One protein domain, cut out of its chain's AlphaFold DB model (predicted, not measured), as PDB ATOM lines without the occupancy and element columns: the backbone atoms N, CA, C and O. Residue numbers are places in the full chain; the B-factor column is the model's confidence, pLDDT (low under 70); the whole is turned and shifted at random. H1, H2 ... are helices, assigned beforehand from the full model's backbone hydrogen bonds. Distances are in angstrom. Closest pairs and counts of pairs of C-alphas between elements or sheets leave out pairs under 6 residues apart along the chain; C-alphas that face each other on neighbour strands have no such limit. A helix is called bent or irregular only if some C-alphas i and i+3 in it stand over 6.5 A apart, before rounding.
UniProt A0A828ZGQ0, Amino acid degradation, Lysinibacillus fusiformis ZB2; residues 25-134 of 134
ATOM      1  N   LEU A  25     123.597 119.995 114.637       95.88
ATOM      2  CA  LEU A  25     122.719 121.070 114.166       95.88
ATOM      3  C   LEU A  25     122.163 120.787 112.765       95.88
ATOM      4  O   LEU A  25     120.966 120.896 112.545       95.88
ATOM      5  N   VAL A  26     123.013 120.344 111.833       96.69
ATOM      6  CA  VAL A  26     122.614 120.070 110.444       96.69
ATOM      7  C   VAL A  26     121.654 118.887 110.375       96.69
ATOM      8  O   VAL A  26     120.670 118.950 109.646       96.69
ATOM      9  N   LYS A  27     121.876 117.833 111.173       97.31
ATOM     10  CA  LYS A  27     120.937 116.701 111.264       97.31
ATOM     11  C   LYS A  27     119.557 117.147 111.744       97.31
ATOM     12  O   LYS A  27     118.557 116.756 111.152       97.31
ATOM     13  N   GLN A  28     119.514 117.976 112.789       97.31
ATOM     14  CA  GLN A  28     118.266 118.524 113.325       97.31
ATOM     15  C   GLN A  28     117.566 119.425 112.302       97.31
ATOM     16  O   GLN A  28     116.369 119.270 112.076       97.31
ATOM     17  N   SER A  29     118.311 120.305 111.626       97.62
ATOM     18  CA  SER A  29     117.775 121.167 110.570       97.62
ATOM     19  C   SER A  29     117.208 120.367 109.395       97.62
ATOM     20  O   SER A  29     116.126 120.683 108.918       97.62
ATOM     21  N   ILE A  30     117.892 119.313 108.942       97.12
ATOM     22  CA  ILE A  30     117.406 118.453 107.849       97.12
ATOM     23  C   ILE A  30     116.103 117.755 108.242       97.12
ATOM     24  O   ILE A  30     115.170 117.714 107.442       97.12
ATOM     25  N   GLU A  31     116.027 117.223 109.461       97.31
ATOM     26  CA  GLU A  31     114.819 116.563 109.955       97.31
ATOM     27  C   GLU A  31     113.640 117.543 110.048       97.31
ATOM     28  O   GLU A  31     112.554 117.251 109.551       97.31
ATOM     29  N   LEU A  32     113.869 118.749 110.579       97.81
ATOM     30  CA  LEU A  32     112.856 119.808 110.615       97.81
ATOM     31  C   LEU A  32     112.375 120.191 109.210       97.81
ATOM     32  O   LEU A  32     111.175 120.353 108.985       97.81
ATOM     33  N   MET A  33     113.293 120.319 108.251       97.81
ATOM     34  CA  MET A  33     112.946 120.647 106.867       97.81
ATOM     35  C   MET A  33     112.113 119.544 106.213       97.81
ATOM     36  O   MET A  33     111.130 119.855 105.543       97.81
ATOM     37  N   LYS A  34     112.441 118.269 106.458       97.31
ATOM     38  CA  LYS A  34     111.629 117.127 106.011       97.31
ATOM     39  C   LYS A  34     110.226 117.165 106.601       97.31
ATOM     40  O   LYS A  34     109.259 117.035 105.861       97.31
ATOM     41  N   GLN A  35     110.106 117.393 107.906       97.56
ATOM     42  CA  GLN A  35     108.809 117.478 108.582       97.56
ATOM     43  C   GLN A  35     107.971 118.658 108.080       97.56
ATOM     44  O   GLN A  35     106.774 118.516 107.851       97.56
ATOM     45  N   THR A  36     108.599 119.814 107.857       97.69
ATOM     46  CA  THR A  36     107.898 121.009 107.370       97.69
ATOM     47  C   THR A  36     107.454 120.836 105.918       97.69
ATOM     48  O   THR A  36     106.336 121.217 105.579       97.69
ATOM     49  N   ALA A  37     108.267 120.198 105.070       97.38
ATOM     50  CA  ALA A  37     107.904 119.895 103.683       97.38
ATOM     51  C   ALA A  37     106.641 119.021 103.573       97.38
ATOM     52  O   ALA A  37     105.810 119.249 102.696       97.38
ATOM     53  N   GLN A  38     106.443 118.084 104.510       97.38
ATOM     54  CA  GLN A  38     105.245 117.235 104.550       97.38
ATOM     55  C   GLN A  38     103.947 118.035 104.747       97.38
ATOM     56  O   GLN A  38     102.892 117.586 104.320       97.38
ATOM     57  N   THR A  39     104.001 119.239 105.331       97.12
ATOM     58  CA  THR A  39     102.812 120.113 105.458       97.12
ATOM     59  C   THR A  39     102.314 120.663 104.116       97.12
ATOM     60  O   THR A  39     101.195 121.166 104.040       97.12
ATOM     61  N   PHE A  40     103.133 120.542 103.068       97.19
ATOM     62  CA  PHE A  40     102.825 120.903 101.687       97.19
ATOM     63  C   PHE A  40     102.695 119.677 100.771       97.19
ATOM     64  O   PHE A  40     102.655 119.846  99.556       97.19
ATOM     65  N   ASP A  41     102.661 118.460 101.329       96.50
ATOM     66  CA  ASP A  41     102.659 117.196 100.579       96.50
ATOM     67  C   ASP A  41     103.885 117.032  99.649       96.50
ATOM     68  O   ASP A  41     103.794 116.468  98.556       96.50
ATOM     69  N   ILE A  42     105.053 117.530 100.081       95.19
ATOM     70  CA  ILE A  42     106.306 117.482  99.314       95.19
ATOM     71  C   ILE A  42     107.328 116.582  99.994       95.19
ATOM     72  O   ILE A  42     107.572 116.662 101.200       95.19
ATOM     73  N   GLU A  43     107.992 115.766  99.182       93.31
ATOM     74  CA  GLU A  43     109.138 114.969  99.594       93.31
ATOM     75  C   GLU A  43     110.445 115.725  99.326       93.31
ATOM     76  O   GLU A  43     110.679 116.240  98.231       93.31
ATOM     77  N   VAL A  44     111.308 115.793 100.342       93.94
ATOM     78  CA  VAL A  44     112.646 116.386 100.238       93.94
ATOM     79  C   VAL A  44     113.703 115.381 100.676       93.94
ATOM     80  O   VAL A  44     113.611 114.752 101.735       93.94
ATOM     81  N   GLU A  45     114.746 115.261  99.865       93.62
ATOM     82  CA  GLU A  45     115.865 114.361 100.112       93.62
ATOM     83  C   GLU A  45     117.120 115.133 100.519       93.62
ATOM     84  O   GLU A  45     117.345 116.278 100.126       93.62
ATOM     85  N   GLN A  46     117.968 114.483 101.314       94.19
ATOM     86  CA  GLN A  46     119.282 115.015 101.645       94.19
ATOM     87  C   GLN A  46     120.280 114.618 100.560       94.19
ATOM     88  O   GLN A  46     120.469 113.435 100.287       94.19
ATOM     89  N   ILE A  47     121.005 115.604 100.039       94.00
ATOM     90  CA  ILE A  47     122.163 115.390  99.174       94.00
ATOM     91  C   ILE A  47     123.424 115.763  99.960       94.00
ATOM     92  O   ILE A  47     123.501 116.833 100.557       94.00
ATOM     93  N   HIS A  48     124.420 114.873  99.973       93.81
ATOM     94  CA  HIS A  48     125.655 115.077 100.740       93.81
ATOM     95  C   HIS A  48     126.646 116.036 100.075       93.81
ATOM     96  O   HIS A  48     127.393 116.710 100.781       93.81
ATOM     97  N   TYR A  49     126.657 116.088  98.741       93.50
ATOM     98  CA  TYR A  49     127.532 116.953  97.955       93.50
ATOM     99  C   TYR A  49     126.745 117.592  96.818       93.50
ATOM    100  O   TYR A  49     126.146 116.902  95.994       93.50
ATOM    101  N   PHE A  50     126.744 118.920  96.783       92.38
ATOM    102  CA  PHE A  50     126.174 119.675  95.679       92.38
ATOM    103  C   PHE A  50     127.205 119.762  94.551       92.38
ATOM    104  O   PHE A  50     128.296 120.283  94.750       92.38
ATOM    105  N   ASN A  51     126.857 119.255  93.368       88.81
ATOM    106  CA  ASN A  51     127.775 119.188  92.222       88.81
ATOM    107  C   ASN A  51     127.890 120.510  91.440       88.81
ATOM    108  O   ASN A  51     128.544 120.554  90.400       88.81
ATOM    109  N   GLY A  52     127.216 121.566  91.896       88.25
ATOM    110  CA  GLY A  52     127.361 122.909  91.352       88.25
ATOM    111  C   GLY A  52     128.410 123.725  92.103       88.25
ATOM    112  O   GLY A  52     128.934 123.319  93.138       88.25
ATOM    113  N   ILE A  53     128.683 124.916  91.582       89.88
ATOM    114  CA  ILE A  53     129.526 125.902  92.256       89.88
ATOM    115  C   ILE A  53     128.784 126.433  93.487       89.88
ATOM    116  O   ILE A  53     127.616 126.810  93.388       89.88
ATOM    117  N   CYS A  54     129.445 126.459  94.645       91.69
ATOM    118  CA  CYS A  54     128.841 126.940  95.880       91.69
ATOM    119  C   CYS A  54     129.885 127.522  96.833       91.69
ATOM    120  O   CYS A  54     130.805 126.828  97.263       91.69
ATOM    121  N   ASP A  55     129.690 128.778  97.233       91.81
ATOM    122  CA  ASP A  55     130.605 129.478  98.144       91.81
ATOM    123  C   ASP A  55     130.613 128.884  99.559       91.81
ATOM    124  O   ASP A  55     131.556 129.100 100.320       91.81
ATOM    125  N   LEU A  56     129.607 128.067  99.906       93.44
ATOM    126  CA  LEU A  56     129.599 127.316 101.162       93.44
ATOM    127  C   LEU A  56     130.855 126.447 101.307       93.44
ATOM    128  O   LEU A  56     131.309 126.255 102.431       93.44
ATOM    129  N   SER A  57     131.478 126.013 100.203       91.81
ATOM    130  CA  SER A  57     132.770 125.312 100.197       91.81
ATOM    131  C   SER A  57     133.886 126.012 100.978       91.81
ATOM    132  O   SER A  57     134.840 125.352 101.388       91.81
ATOM    133  N   TYR A  58     133.782 127.323 101.216       92.06
ATOM    134  CA  TYR A  58     134.810 128.090 101.912       92.06
ATOM    135  C   TYR A  58     134.622 128.180 103.432       92.06
ATOM    136  O   TYR A  58     135.564 128.547 104.127       92.06
ATOM    137  N   VAL A  59     133.448 127.842 103.979       91.94
ATOM    138  CA  VAL A  59     133.141 128.154 105.393       91.94
ATOM    139  C   VAL A  59     133.269 126.976 106.361       91.94
ATOM    140  O   VAL A  59     133.330 127.191 107.571       91.94
ATOM    141  N   ASN A  60     133.363 125.746 105.845       90.12
ATOM    142  CA  ASN A  60     133.557 124.528 106.644       90.12
ATOM    143  C   ASN A  60     134.758 123.698 106.173       90.12
ATOM    144  O   ASN A  60     134.658 122.490 105.944       90.12
ATOM    145  N   TYR A  61     135.885 124.360 105.943       88.25
ATOM    146  CA  TYR A  61     137.083 123.691 105.458       88.25
ATOM    147  C   TYR A  61     137.759 122.900 106.585       88.25
ATOM    148  O   TYR A  61     138.270 123.485 107.534       88.25
ATOM    149  N   SER A  62     137.764 121.571 106.495       84.00
ATOM    150  CA  SER A  62     138.311 120.675 107.530       84.00
ATOM    151  C   SER A  62     139.482 119.815 107.053       84.00
ATOM    152  O   SER A  62     139.952 118.947 107.790       84.00
ATOM    153  N   ASP A  63     139.963 120.043 105.829       79.81
ATOM    154  CA  ASP A  63     141.056 119.262 105.272       79.81
ATOM    155  C   ASP A  63     142.403 119.627 105.923       79.81
ATOM    156  O   ASP A  63     142.901 120.750 105.820       79.81
ATOM    157  N   VAL A  64     142.992 118.633 106.590       72.38
ATOM    158  CA  VAL A  64     144.297 118.695 107.268       72.38
ATOM    159  C   VAL A  64     145.410 117.998 106.480       72.38
ATOM    160  O   VAL A  64     146.561 118.000 106.915       72.38
ATOM    161  N   SER A  65     145.090 117.385 105.338       79.56
ATOM    162  CA  SER A  65     146.030 116.598 104.526       79.56
ATOM    163  C   SER A  65     147.069 117.458 103.800       79.56
ATOM    164  O   SER A  65     148.096 116.949 103.354       79.56
ATOM    165  N   ASN A  66     146.817 118.768 103.698       79.62
ATOM    166  CA  ASN A  66     147.553 119.699 102.846       79.62
ATOM    167  C   ASN A  66     147.544 119.311 101.353       79.62
ATOM    168  O   ASN A  66     148.412 119.756 100.601       79.62
ATOM    169  N   GLU A  67     146.564 118.524 100.893       81.75
ATOM    170  CA  GLU A  67     146.412 118.160  99.475       81.75
ATOM    171  C   GLU A  67     146.248 119.389  98.568       81.75
ATOM    172  O   GLU A  67     146.733 119.406  97.435       81.75
ATOM    173  N   TRP A  68     145.672 120.473  99.095       86.12
ATOM    174  CA  TRP A  68     145.576 121.765  98.414       86.12
ATOM    175  C   TRP A  68     146.935 122.354  97.986       86.12
ATOM    176  O   TRP A  68     146.977 123.125  97.026       86.12
ATOM    177  N   LEU A  69     148.058 121.953  98.601       90.06
ATOM    178  CA  LEU A  69     149.403 122.357  98.162       90.06
ATOM    179  C   LEU A  69     149.700 121.896  96.730       90.06
ATOM    180  O   LEU A  69     150.451 122.551  96.007       90.06
ATOM    181  N   ALA A  70     149.134 120.766  96.296       90.81
ATOM    182  CA  ALA A  70     149.265 120.321  94.913       90.81
ATOM    183  C   ALA A  70     148.532 121.273  93.958       90.81
ATOM    184  O   ALA A  70     149.055 121.563  92.883       90.81
ATOM    185  N   PHE A  71     147.369 121.794  94.354       91.75
ATOM    186  CA  PHE A  71     146.653 122.806  93.582       91.75
ATOM    187  C   PHE A  71     147.469 124.100  93.491       91.75
ATOM    188  O   PHE A  71     147.724 124.577  92.386       91.75
ATOM    189  N   GLU A  72     147.952 124.616  94.627       93.06
ATOM    190  CA  GLU A  72     148.821 125.801  94.699       93.06
ATOM    191  C   GLU A  72     150.037 125.669  93.769       93.06
ATOM    192  O   GLU A  72     150.240 126.497  92.882       93.06
ATOM    193  N   ARG A  73     150.811 124.585  93.907       94.56
ATOM    194  CA  ARG A  73     152.057 124.376  93.147       94.56
ATOM    195  C   ARG A  73     151.854 124.243  91.640       94.56
ATOM    196  O   ARG A  73     152.818 124.398  90.895       94.56
ATOM    197  N   ASN A  74     150.641 123.918  91.202       95.44
ATOM    198  CA  ASN A  74     150.302 123.715  89.796       95.44
ATOM    199  C   ASN A  74     149.329 124.784  89.266       95.44
ATOM    200  O   ASN A  74     148.766 124.603  88.188       95.44
ATOM    201  N   THR A  75     149.141 125.897  89.984       96.50
ATOM    202  CA  THR A  75     148.322 127.039  89.550       96.50
ATOM    203  C   THR A  75     149.234 128.231  89.239       96.50
ATOM    204  O   THR A  75     149.695 128.895  90.164       96.50
ATOM    205  N   PRO A  76     149.499 128.561  87.959       96.12
ATOM    206  CA  PRO A  76     150.495 129.578  87.597       96.12
ATOM    207  C   PRO A  76     150.250 130.983  88.159       96.12
ATOM    208  O   PRO A  76     151.193 131.744  88.325       96.12
ATOM    209  N   VAL A  77     148.990 131.328  88.431       96.56
ATOM    210  CA  VAL A  77     148.580 132.650  88.942       96.56
ATOM    211  C   VAL A  77     148.463 132.704  90.471       96.56
ATOM    212  O   VAL A  77     147.972 133.694  91.021       96.56
ATOM    213  N   TRP A  78     148.859 131.632  91.164       95.81
ATOM    214  CA  TRP A  78     148.773 131.555  92.618       95.81
ATOM    215  C   TRP A  78     149.689 132.577  93.294       95.81
ATOM    216  O   TRP A  78     150.858 132.709  92.939       95.81
ATOM    217  N   GLY A  79     149.159 133.297  94.281       94.62
ATOM    218  CA  GLY A  79     149.877 134.337  95.020       94.62
ATOM    219  C   GLY A  79     149.982 135.688  94.299       94.62
ATOM    220  O   GLY A  79     150.375 136.658  94.939       94.62
ATOM    221  N   ASP A  80     149.600 135.768  93.020       95.69
ATOM    222  CA  ASP A  80     149.510 137.022  92.260       95.69
ATOM    223  C   ASP A  80     148.043 137.466  92.140       95.69
ATOM    224  O   ASP A  80     147.524 138.180  92.997       95.69
ATOM    225  N   THR A  81     147.319 136.961  91.137       96.62
ATOM    226  CA  THR A  81     145.908 137.321  90.920       96.62
ATOM    227  C   THR A  81     144.920 136.370  91.595       96.62
ATOM    228  O   THR A  81     143.714 136.604  91.534       96.62
ATOM    229  N   TYR A  82     145.389 135.277  92.206       96.44
ATOM    230  CA  TYR A  82     144.530 134.290  92.859       96.44
ATOM    231  C   TYR A  82     145.172 133.706  94.121       96.44
ATOM    232  O   TYR A  82     146.333 133.312  94.109       96.44
ATOM    233  N   HIS A  83     144.407 133.609  95.206       93.94
ATOM    234  CA  HIS A  83     144.794 132.909  96.431       93.94
ATOM    235  C   HIS A  83     143.540 132.446  97.183       93.94
ATOM    236  O   HIS A  83     142.453 132.987  96.973       93.94
ATOM    237  N   ILE A  84     143.694 131.466  98.080       92.38
ATOM    238  CA  ILE A  84     142.650 131.053  99.028       92.38
ATOM    239  C   ILE A  84     143.205 131.131 100.458       92.38
ATOM    240  O   ILE A  84     144.290 130.600 100.713       92.38
ATOM    241  N   PRO A  85     142.471 131.733 101.411       91.81
ATOM    242  CA  PRO A  85     142.878 131.834 102.811       91.81
ATOM    243  C   PRO A  85     142.575 130.533 103.583       91.81
ATOM    244  O   PRO A  85     141.715 130.489 104.464       91.81
ATOM    245  N   PHE A  86     143.255 129.431 103.239       89.12
ATOM    246  CA  PHE A  86     142.971 128.101 103.810       89.12
ATOM    247  C   PHE A  86     143.064 128.055 105.337       89.12
ATOM    248  O   PHE A  86     142.302 127.338 105.985       89.12
ATOM    249  N   LYS A  87     143.980 128.830 105.926       87.75
ATOM    250  CA  LYS A  87     144.167 128.889 107.378       87.75
ATOM    251  C   LYS A  87     142.964 129.527 108.071       87.75
ATOM    252  O   LYS A  87     142.497 129.020 109.086       87.75
ATOM    253  N   GLU A  88     142.464 130.629 107.530       90.38
ATOM    254  CA  GLU A  88     141.304 131.354 108.041       90.38
ATOM    255  C   GLU A  88     140.027 130.529 107.853       90.38
ATOM    256  O   GLU A  88     139.215 130.429 108.771       90.38
ATOM    257  N   MET A  89     139.885 129.862 106.705       91.06
ATOM    258  CA  MET A  89     138.778 128.938 106.443       91.06
ATOM    259  C   MET A  89     138.764 127.771 107.437       91.06
ATOM    260  O   MET A  89     137.710 127.426 107.973       91.06
ATOM    261  N   ALA A  90     139.938 127.206 107.741       87.81
ATOM    262  CA  ALA A  90     140.084 126.168 108.757       87.81
ATOM    263  C   ALA A  90     139.746 126.663 110.171       87.81
ATOM    264  O   ALA A  90     139.331 125.865 111.006       87.81
ATOM    265  N   ALA A  91     139.892 127.958 110.457       90.38
ATOM    266  CA  ALA A  91     139.534 128.526 111.755       90.38
ATOM    267  C   ALA A  91     138.021 128.774 111.917       90.38
ATOM    268  O   ALA A  91     137.541 128.803 113.048       90.38
ATOM    269  N   LEU A  92     137.271 128.952 110.821       90.56
ATOM    270  CA  LEU A  92     135.846 129.300 110.866       90.56
ATOM    271  C   LEU A  92     134.946 128.125 111.290       90.56
ATOM    272  O   LEU A  92     134.063 128.324 112.119       90.56
ATOM    273  N   GLN A  93     135.167 126.921 110.742       86.62
ATOM    274  CA  GLN A  93     134.426 125.678 111.061       86.62
ATOM    275  C   GLN A  93     132.889 125.841 111.140       86.62
ATOM    276  O   GLN A  93     132.225 125.219 111.972       86.62
ATOM    277  N   GLY A  94     132.300 126.693 110.295       91.81
ATOM    278  CA  GLY A  94     130.862 126.947 110.309       91.81
ATOM    279  C   GLY A  94     130.101 125.798 109.642       91.81
ATOM    280  O   GLY A  94     130.341 125.551 108.462       91.81
ATOM    281  N   PRO A  95     129.176 125.089 110.320       93.50
ATOM    282  CA  PRO A  95     128.388 124.050 109.665       93.50
ATOM    283  C   PRO A  95     127.506 124.654 108.570       93.50
ATOM    284  O   PRO A  95     126.889 125.700 108.768       93.50
ATOM    285  N   VAL A  96     127.409 123.973 107.428       94.00
ATOM    286  CA  VAL A  96     126.627 124.445 106.281       94.00
ATOM    287  C   VAL A  96     125.433 123.551 105.995       94.00
ATOM    288  O   VAL A  96     125.496 122.327 106.117       94.00
ATOM    289  N   LEU A  97     124.355 124.183 105.547       95.12
ATOM    290  CA  LEU A  97     123.194 123.533 104.962       95.12
ATOM    291  C   LEU A  97     122.795 124.334 103.724       95.12
ATOM    292  O   LEU A  97     122.426 125.499 103.836       95.12
ATOM    293  N   ASN A  98     122.893 123.715 102.549       95.44
ATOM    294  CA  ASN A  98     122.391 124.302 101.313       95.44
ATOM    295  C   ASN A  98     120.939 123.861 101.114       95.44
ATOM    296  O   ASN A  98     120.676 122.665 100.997       95.44
ATOM    297  N   VAL A  99     120.007 124.810 101.088       94.94
ATOM    298  CA  VAL A  99     118.586 124.539 100.867       94.94
ATOM    299  C   VAL A  99     117.938 125.710 100.140       94.94
ATOM    300  O   VAL A  99     118.243 126.870 100.409       94.94
ATOM    301  N   GLY A 100     117.058 125.404  99.193       94.38
ATOM    302  CA  GLY A 100     116.422 126.400  98.348       94.38
ATOM    303  C   GLY A 100     115.301 125.809  97.495       94.38
ATOM    304  O   GLY A 100     115.033 124.608  97.565       94.38
ATOM    305  N   PRO A 101     114.628 126.658  96.706       95.62
ATOM    306  CA  PRO A 101     113.463 126.258  95.932       95.62
ATOM    307  C   PRO A 101     113.818 125.372  94.741       95.62
ATOM    308  O   PRO A 101     114.938 125.386  94.228       95.62
ATOM    309  N   PHE A 102     112.824 124.626  94.263       95.19
ATOM    310  CA  PHE A 102     112.985 123.762  93.105       95.19
ATOM    311  C   PHE A 102     113.111 124.585  91.819       95.19
ATOM    312  O   PHE A 102     112.189 125.296  91.407       95.19
ATOM    313  N   GLY A 103     114.262 124.458  91.164       94.62
ATOM    314  CA  GLY A 103     114.585 125.123  89.909       94.62
ATOM    315  C   GLY A 103     115.305 124.208  88.935       94.62
ATOM    316  O   GLY A 103     115.700 123.089  89.266       94.62
ATOM    317  N   LYS A 104     115.464 124.683  87.700       95.75
ATOM    318  CA  LYS A 104     116.150 123.948  86.639       95.75
ATOM    319  C   LYS A 104     116.940 124.889  85.737       95.75
ATOM    320  O   LYS A 104     116.524 126.016  85.490       95.75
ATOM    321  N   ASP A 105     118.048 124.363  85.216       94.69
ATOM    322  CA  ASP A 105     118.945 125.019  84.264       94.69
ATOM    323  C   ASP A 105     119.559 126.323  84.808       94.69
ATOM    324  O   ASP A 105     119.678 127.306  84.081       94.69
ATOM    325  N   ALA A 106     119.954 126.330  86.087       91.31
ATOM    326  CA  ALA A 106     120.633 127.467  86.709       91.31
ATOM    327  C   ALA A 106     121.855 127.904  85.879       91.31
ATOM    328  O   ALA A 106     122.632 127.057  85.427       91.31
ATOM    329  N   HIS A 107     122.018 129.217  85.684       91.88
ATOM    330  CA  HIS A 107     123.053 129.838  84.849       91.88
ATOM    331  C   HIS A 107     122.966 129.497  83.349       91.88
ATOM    332  O   HIS A 107     123.925 129.713  82.601       91.88
ATOM    333  N   GLN A 108     121.828 128.990  82.871       95.31
ATOM    334  CA  GLN A 108     121.580 128.753  81.448       95.31
ATOM    335  C   GLN A 108     120.456 129.651  80.927       95.31
ATOM    336  O   GLN A 108     119.633 130.173  81.669       95.31
ATOM    337  N   LYS A 109     120.361 129.791  79.601       97.19
ATOM    338  CA  LYS A 109     119.305 130.599  78.955       97.19
ATOM    339  C   LYS A 109     117.881 130.108  79.253       97.19
ATOM    340  O   LYS A 109     116.932 130.852  79.034       97.19
ATOM    341  N   THR A 110     117.734 128.858  79.686       97.88
ATOM    342  CA  THR A 110     116.459 128.217  80.037       97.88
ATOM    343  C   THR A 110     116.211 128.171  81.545       97.88
ATOM    344  O   THR A 110     115.300 127.460  81.978       97.88
ATOM    345  N   GLU A 111     117.000 128.901  82.338       97.69
ATOM    346  CA  GLU A 111     116.841 128.986  83.787       97.69
ATOM    347  C   GLU A 111     115.396 129.315  84.174       97.69
ATOM    348  O   GLU A 111     114.770 130.229  83.630       97.69
ATOM    349  N   ARG A 112     114.843 128.525  85.095       97.44
ATOM    350  CA  ARG A 112     113.464 128.668  85.568       97.44
ATOM    351  C   ARG A 112     113.290 128.073  86.952       97.44
ATOM    352  O   ARG A 112     114.028 127.180  87.365       97.44
ATOM    353  N   LEU A 113     112.240 128.528  87.620       97.62
ATOM    354  CA  LEU A 113     111.908 128.154  88.983       97.62
ATOM    355  C   LEU A 113     110.446 127.719  89.075       97.62
ATOM    356  O   LEU A 113     109.592 128.252  88.364       97.62
ATOM    357  N   HIS A 114     110.155 126.757  89.944       97.69
ATOM    358  CA  HIS A 114     108.783 126.381  90.252       97.69
ATOM    359  C   HIS A 114     108.162 127.401  91.212       97.69
ATOM    360  O   HIS A 114     108.669 127.617  92.310       97.69
ATOM    361  N   VAL A 115     107.068 128.038  90.785       98.00
ATOM    362  CA  VAL A 115     106.486 129.208  91.467       98.00
ATOM    363  C   VAL A 115     106.041 128.881  92.894       98.00
ATOM    364  O   VAL A 115     106.358 129.641  93.806       98.00
ATOM    365  N   ASP A 116     105.357 127.758  93.110       97.81
ATOM    366  CA  ASP A 116     104.822 127.429  94.439       97.81
ATOM    367  C   ASP A 116     105.951 127.061  95.415       97.81
ATOM    368  O   ASP A 116     106.091 127.712  96.451       97.81
ATOM    369  N   SER A 117     106.859 126.167  95.008       97.25
ATOM    370  CA  SER A 117     108.166 125.973  95.659       97.25
ATOM    371  C   SER A 117     108.886 127.250  96.071       97.25
ATOM    372  O   SER A 117     109.309 127.370  97.218       97.25
ATOM    373  N   ALA A 118     108.992 128.232  95.182       97.56
ATOM    374  CA  ALA A 118     109.730 129.458  95.452       97.56
ATOM    375  C   ALA A 118     109.025 130.449  96.372       97.56
ATOM    376  O   ALA A 118     109.673 131.081  97.204       97.56
ATOM    377  N   PHE A 119     107.716 130.622  96.192       97.88
ATOM    378  CA  PHE A 119     106.991 131.765  96.747       97.88
ATOM    379  C   PHE A 119     105.885 131.378  97.732       97.88
ATOM    380  O   PHE A 119     105.289 132.267  98.337       97.88
ATOM    381  N   LYS A 120     105.620 130.081  97.924       97.88
ATOM    382  CA  LYS A 120     104.652 129.566  98.904       97.88
ATOM    383  C   LYS A 120     105.311 128.619  99.906       97.88
ATOM    384  O   LYS A 120     105.212 128.852 101.104       97.88
ATOM    385  N   GLU A 121     106.008 127.597  99.419       97.88
ATOM    386  CA  GLU A 121     106.529 126.500 100.248       97.88
ATOM    387  C   GLU A 121     107.852 126.881 100.934       97.88
ATOM    388  O   GLU A 121     107.923 126.933 102.164       97.88
ATOM    389  N   MET A 122     108.895 127.225 100.160       97.50
ATOM    390  CA  MET A 122     110.204 127.571 100.730       97.50
ATOM    391  C   MET A 122     110.175 128.739 101.715       97.50
ATOM    392  O   MET A 122     110.874 128.637 102.721       97.50
ATOM    393  N   PRO A 123     109.404 129.825 101.509       97.94
ATOM    394  CA  PRO A 123     109.344 130.904 102.490       97.94
ATOM    395  C   PRO A 123     108.912 130.420 103.879       97.94
ATOM    396  O   PRO A 123     109.527 130.802 104.871       97.94
ATOM    397  N   VAL A 124     107.912 129.534 103.954       98.25
ATOM    398  CA  VAL A 124     107.456 128.943 105.223       98.25
ATOM    399  C   VAL A 124     108.518 128.016 105.804       98.25
ATOM    400  O   VAL A 124     108.792 128.068 107.003       98.25
ATOM    401  N   MET A 125     109.148 127.189 104.968       97.88
ATOM    402  CA  MET A 125     110.165 126.239 105.422       97.88
ATOM    403  C   MET A 125     111.422 126.945 105.955       97.88
ATOM    404  O   MET A 125     111.920 126.587 107.020       97.88
ATOM    405  N   ILE A 126     111.901 127.990 105.273       97.62
ATOM    406  CA  ILE A 126     113.055 128.790 105.708       97.62
ATOM    407  C   ILE A 126     112.734 129.597 106.972       97.62
ATOM    408  O   ILE A 126     113.554 129.622 107.886       97.62
ATOM    409  N   ASP A 127     111.555 130.218 107.066       97.88
ATOM    410  CA  ASP A 127     111.135 130.939 108.278       97.88
ATOM    411  C   ASP A 127     111.053 130.001 109.492       97.88
ATOM    412  O   ASP A 127     111.573 130.316 110.564       97.88
ATOM    413  N   THR A 128     110.482 128.806 109.303       98.06
ATOM    414  CA  THR A 128     110.421 127.757 110.332       98.06
ATOM    415  C   THR A 128     111.820 127.324 110.767       98.06
ATOM    416  O   THR A 128     112.099 127.250 111.964       98.06
ATOM    417  N   LEU A 129     112.721 127.087 109.806       97.56
ATOM    418  CA  LEU A 129     114.105 126.724 110.093       97.56
ATOM    419  C   LEU A 129     114.809 127.814 110.902       97.56
ATOM    420  O   LEU A 129     115.352 127.511 111.958       97.56
ATOM    421  N   ILE A 130     114.769 129.070 110.455       96.69
ATOM    422  CA  ILE A 130     115.446 130.188 111.128       96.69
ATOM    423  C   ILE A 130     114.927 130.350 112.559       96.69
ATOM    424  O   ILE A 130     115.728 130.469 113.482       96.69
ATOM    425  N   LYS A 131     113.605 130.291 112.770       97.25
ATOM    426  CA  LYS A 131     112.997 130.380 114.109       97.25
ATOM    427  C   LYS A 131     113.377 129.232 115.041       97.25
ATOM    428  O   LYS A 131     113.279 129.405 116.245       97.25
ATOM    429  N   SER A 132     113.790 128.080 114.512       96.44
ATOM    430  CA  SER A 132     114.258 126.945 115.322       96.44
ATOM    431  C   SER A 132     115.715 127.070 115.786       96.44
ATOM    432  O   SER A 132     116.143 126.318 116.659       96.44
ATOM    433  N   LEU A 133     116.486 127.988 115.188       91.69
ATOM    434  CA  LEU A 133     117.912 128.177 115.471       91.69
ATOM    435  C   LEU A 133     118.171 129.173 116.616       91.69
ATOM    436  O   LEU A 133     119.326 129.327 117.020       91.69
ATOM    437  N   PHE A 134     117.125 129.835 117.125       80.56
ATOM    438  CA  PHE A 134     117.163 130.832 118.202       80.56
ATOM    439  C   PHE A 134     116.200 130.454 119.329       80.56
ATOM    440  O   PHE A 134     116.548 130.731 120.499       80.56
TER     441      PHE A 134
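Overview. This is residues 25 to 134 of the 134 residues of the protein "Amino acid degradation" of Lysinibacillus fusiformis ZB2 (UniProt A0A828ZGQ0). Picture a loose, flat model in two parts: at one end the two longer helices, H1 and H5, pack together at a slant, and toward the other end three short helices, H2, H3 and H4, are strung along loops, with H2 nearest the middle. Two long links, residues 39 to 54 and 93 to 114, run between the parts, and residues 76 to 81 stick out at the far end. The printed part has 110 residues with five named helices, H1 to H5 in order, and no named strand; the class is all helix, though under half of the residues, 49, are in named elements. The whole is loose, with a radius of gyration of the C-alphas of 17.9 A and spans of 50 by 38 by 20 A.

Along the chain. Find C-alpha 25 at (122.719, 121.070, 114.166); from there H1, residues 25 to 38, runs 20.3 A. Go on to H2, residues 55 to 58, 5.8 A long, and then to H3, residues 68 to 73, 8.7 A long, beginning at C-alpha 68 at (145.576, 121.765, 98.414). H4 follows at residues 86 to 92, over 10.1 A. H5, residues 115 to 132, is the longest helix at 25.2 A and ends at C-alpha 132 at (114.258, 126.945, 115.322). It has a kink of 37 degrees near residue 122 and is only just irregular: C-alphas 119 and 122 are 6.6 A apart.

Arrangement. Start at H1, which touches H5; look at Thr 36 and Met 125, whose C-alphas are the closest of the two helices at 6.0 A. H5 touches H1 with residues 121 to 129 alone. They run opposite ways at a steep tilt of 43 degrees. H2 is close to H4 but not clearly touching, and the closest C-alphas, those of Tyr 58 and Met 89, are 6.1 A apart. H3 touches no helix. In H1, H3 and H4 you find each O i to N i+4 pair within hydrogen-bond range; in H5 10 of 14 are, and H2 is too short for such a pair. Before H5, residues 103 to 104 pair with residues 112 to 113, antiparallel.

Size, cuts and confidence. The two C-alphas farthest apart, those of Thr 39 and Pro 76, are 51.8 A apart. The printed part has no cut. The links H1 to H2, H3 to H4 and H4 to H5 are long, with 16, 12 and 22 residues; H2 to H3 is short, with 9. In the B-factor column you find a mean pLDDT of 93.7 over the printed part, and no printed residue is under 70.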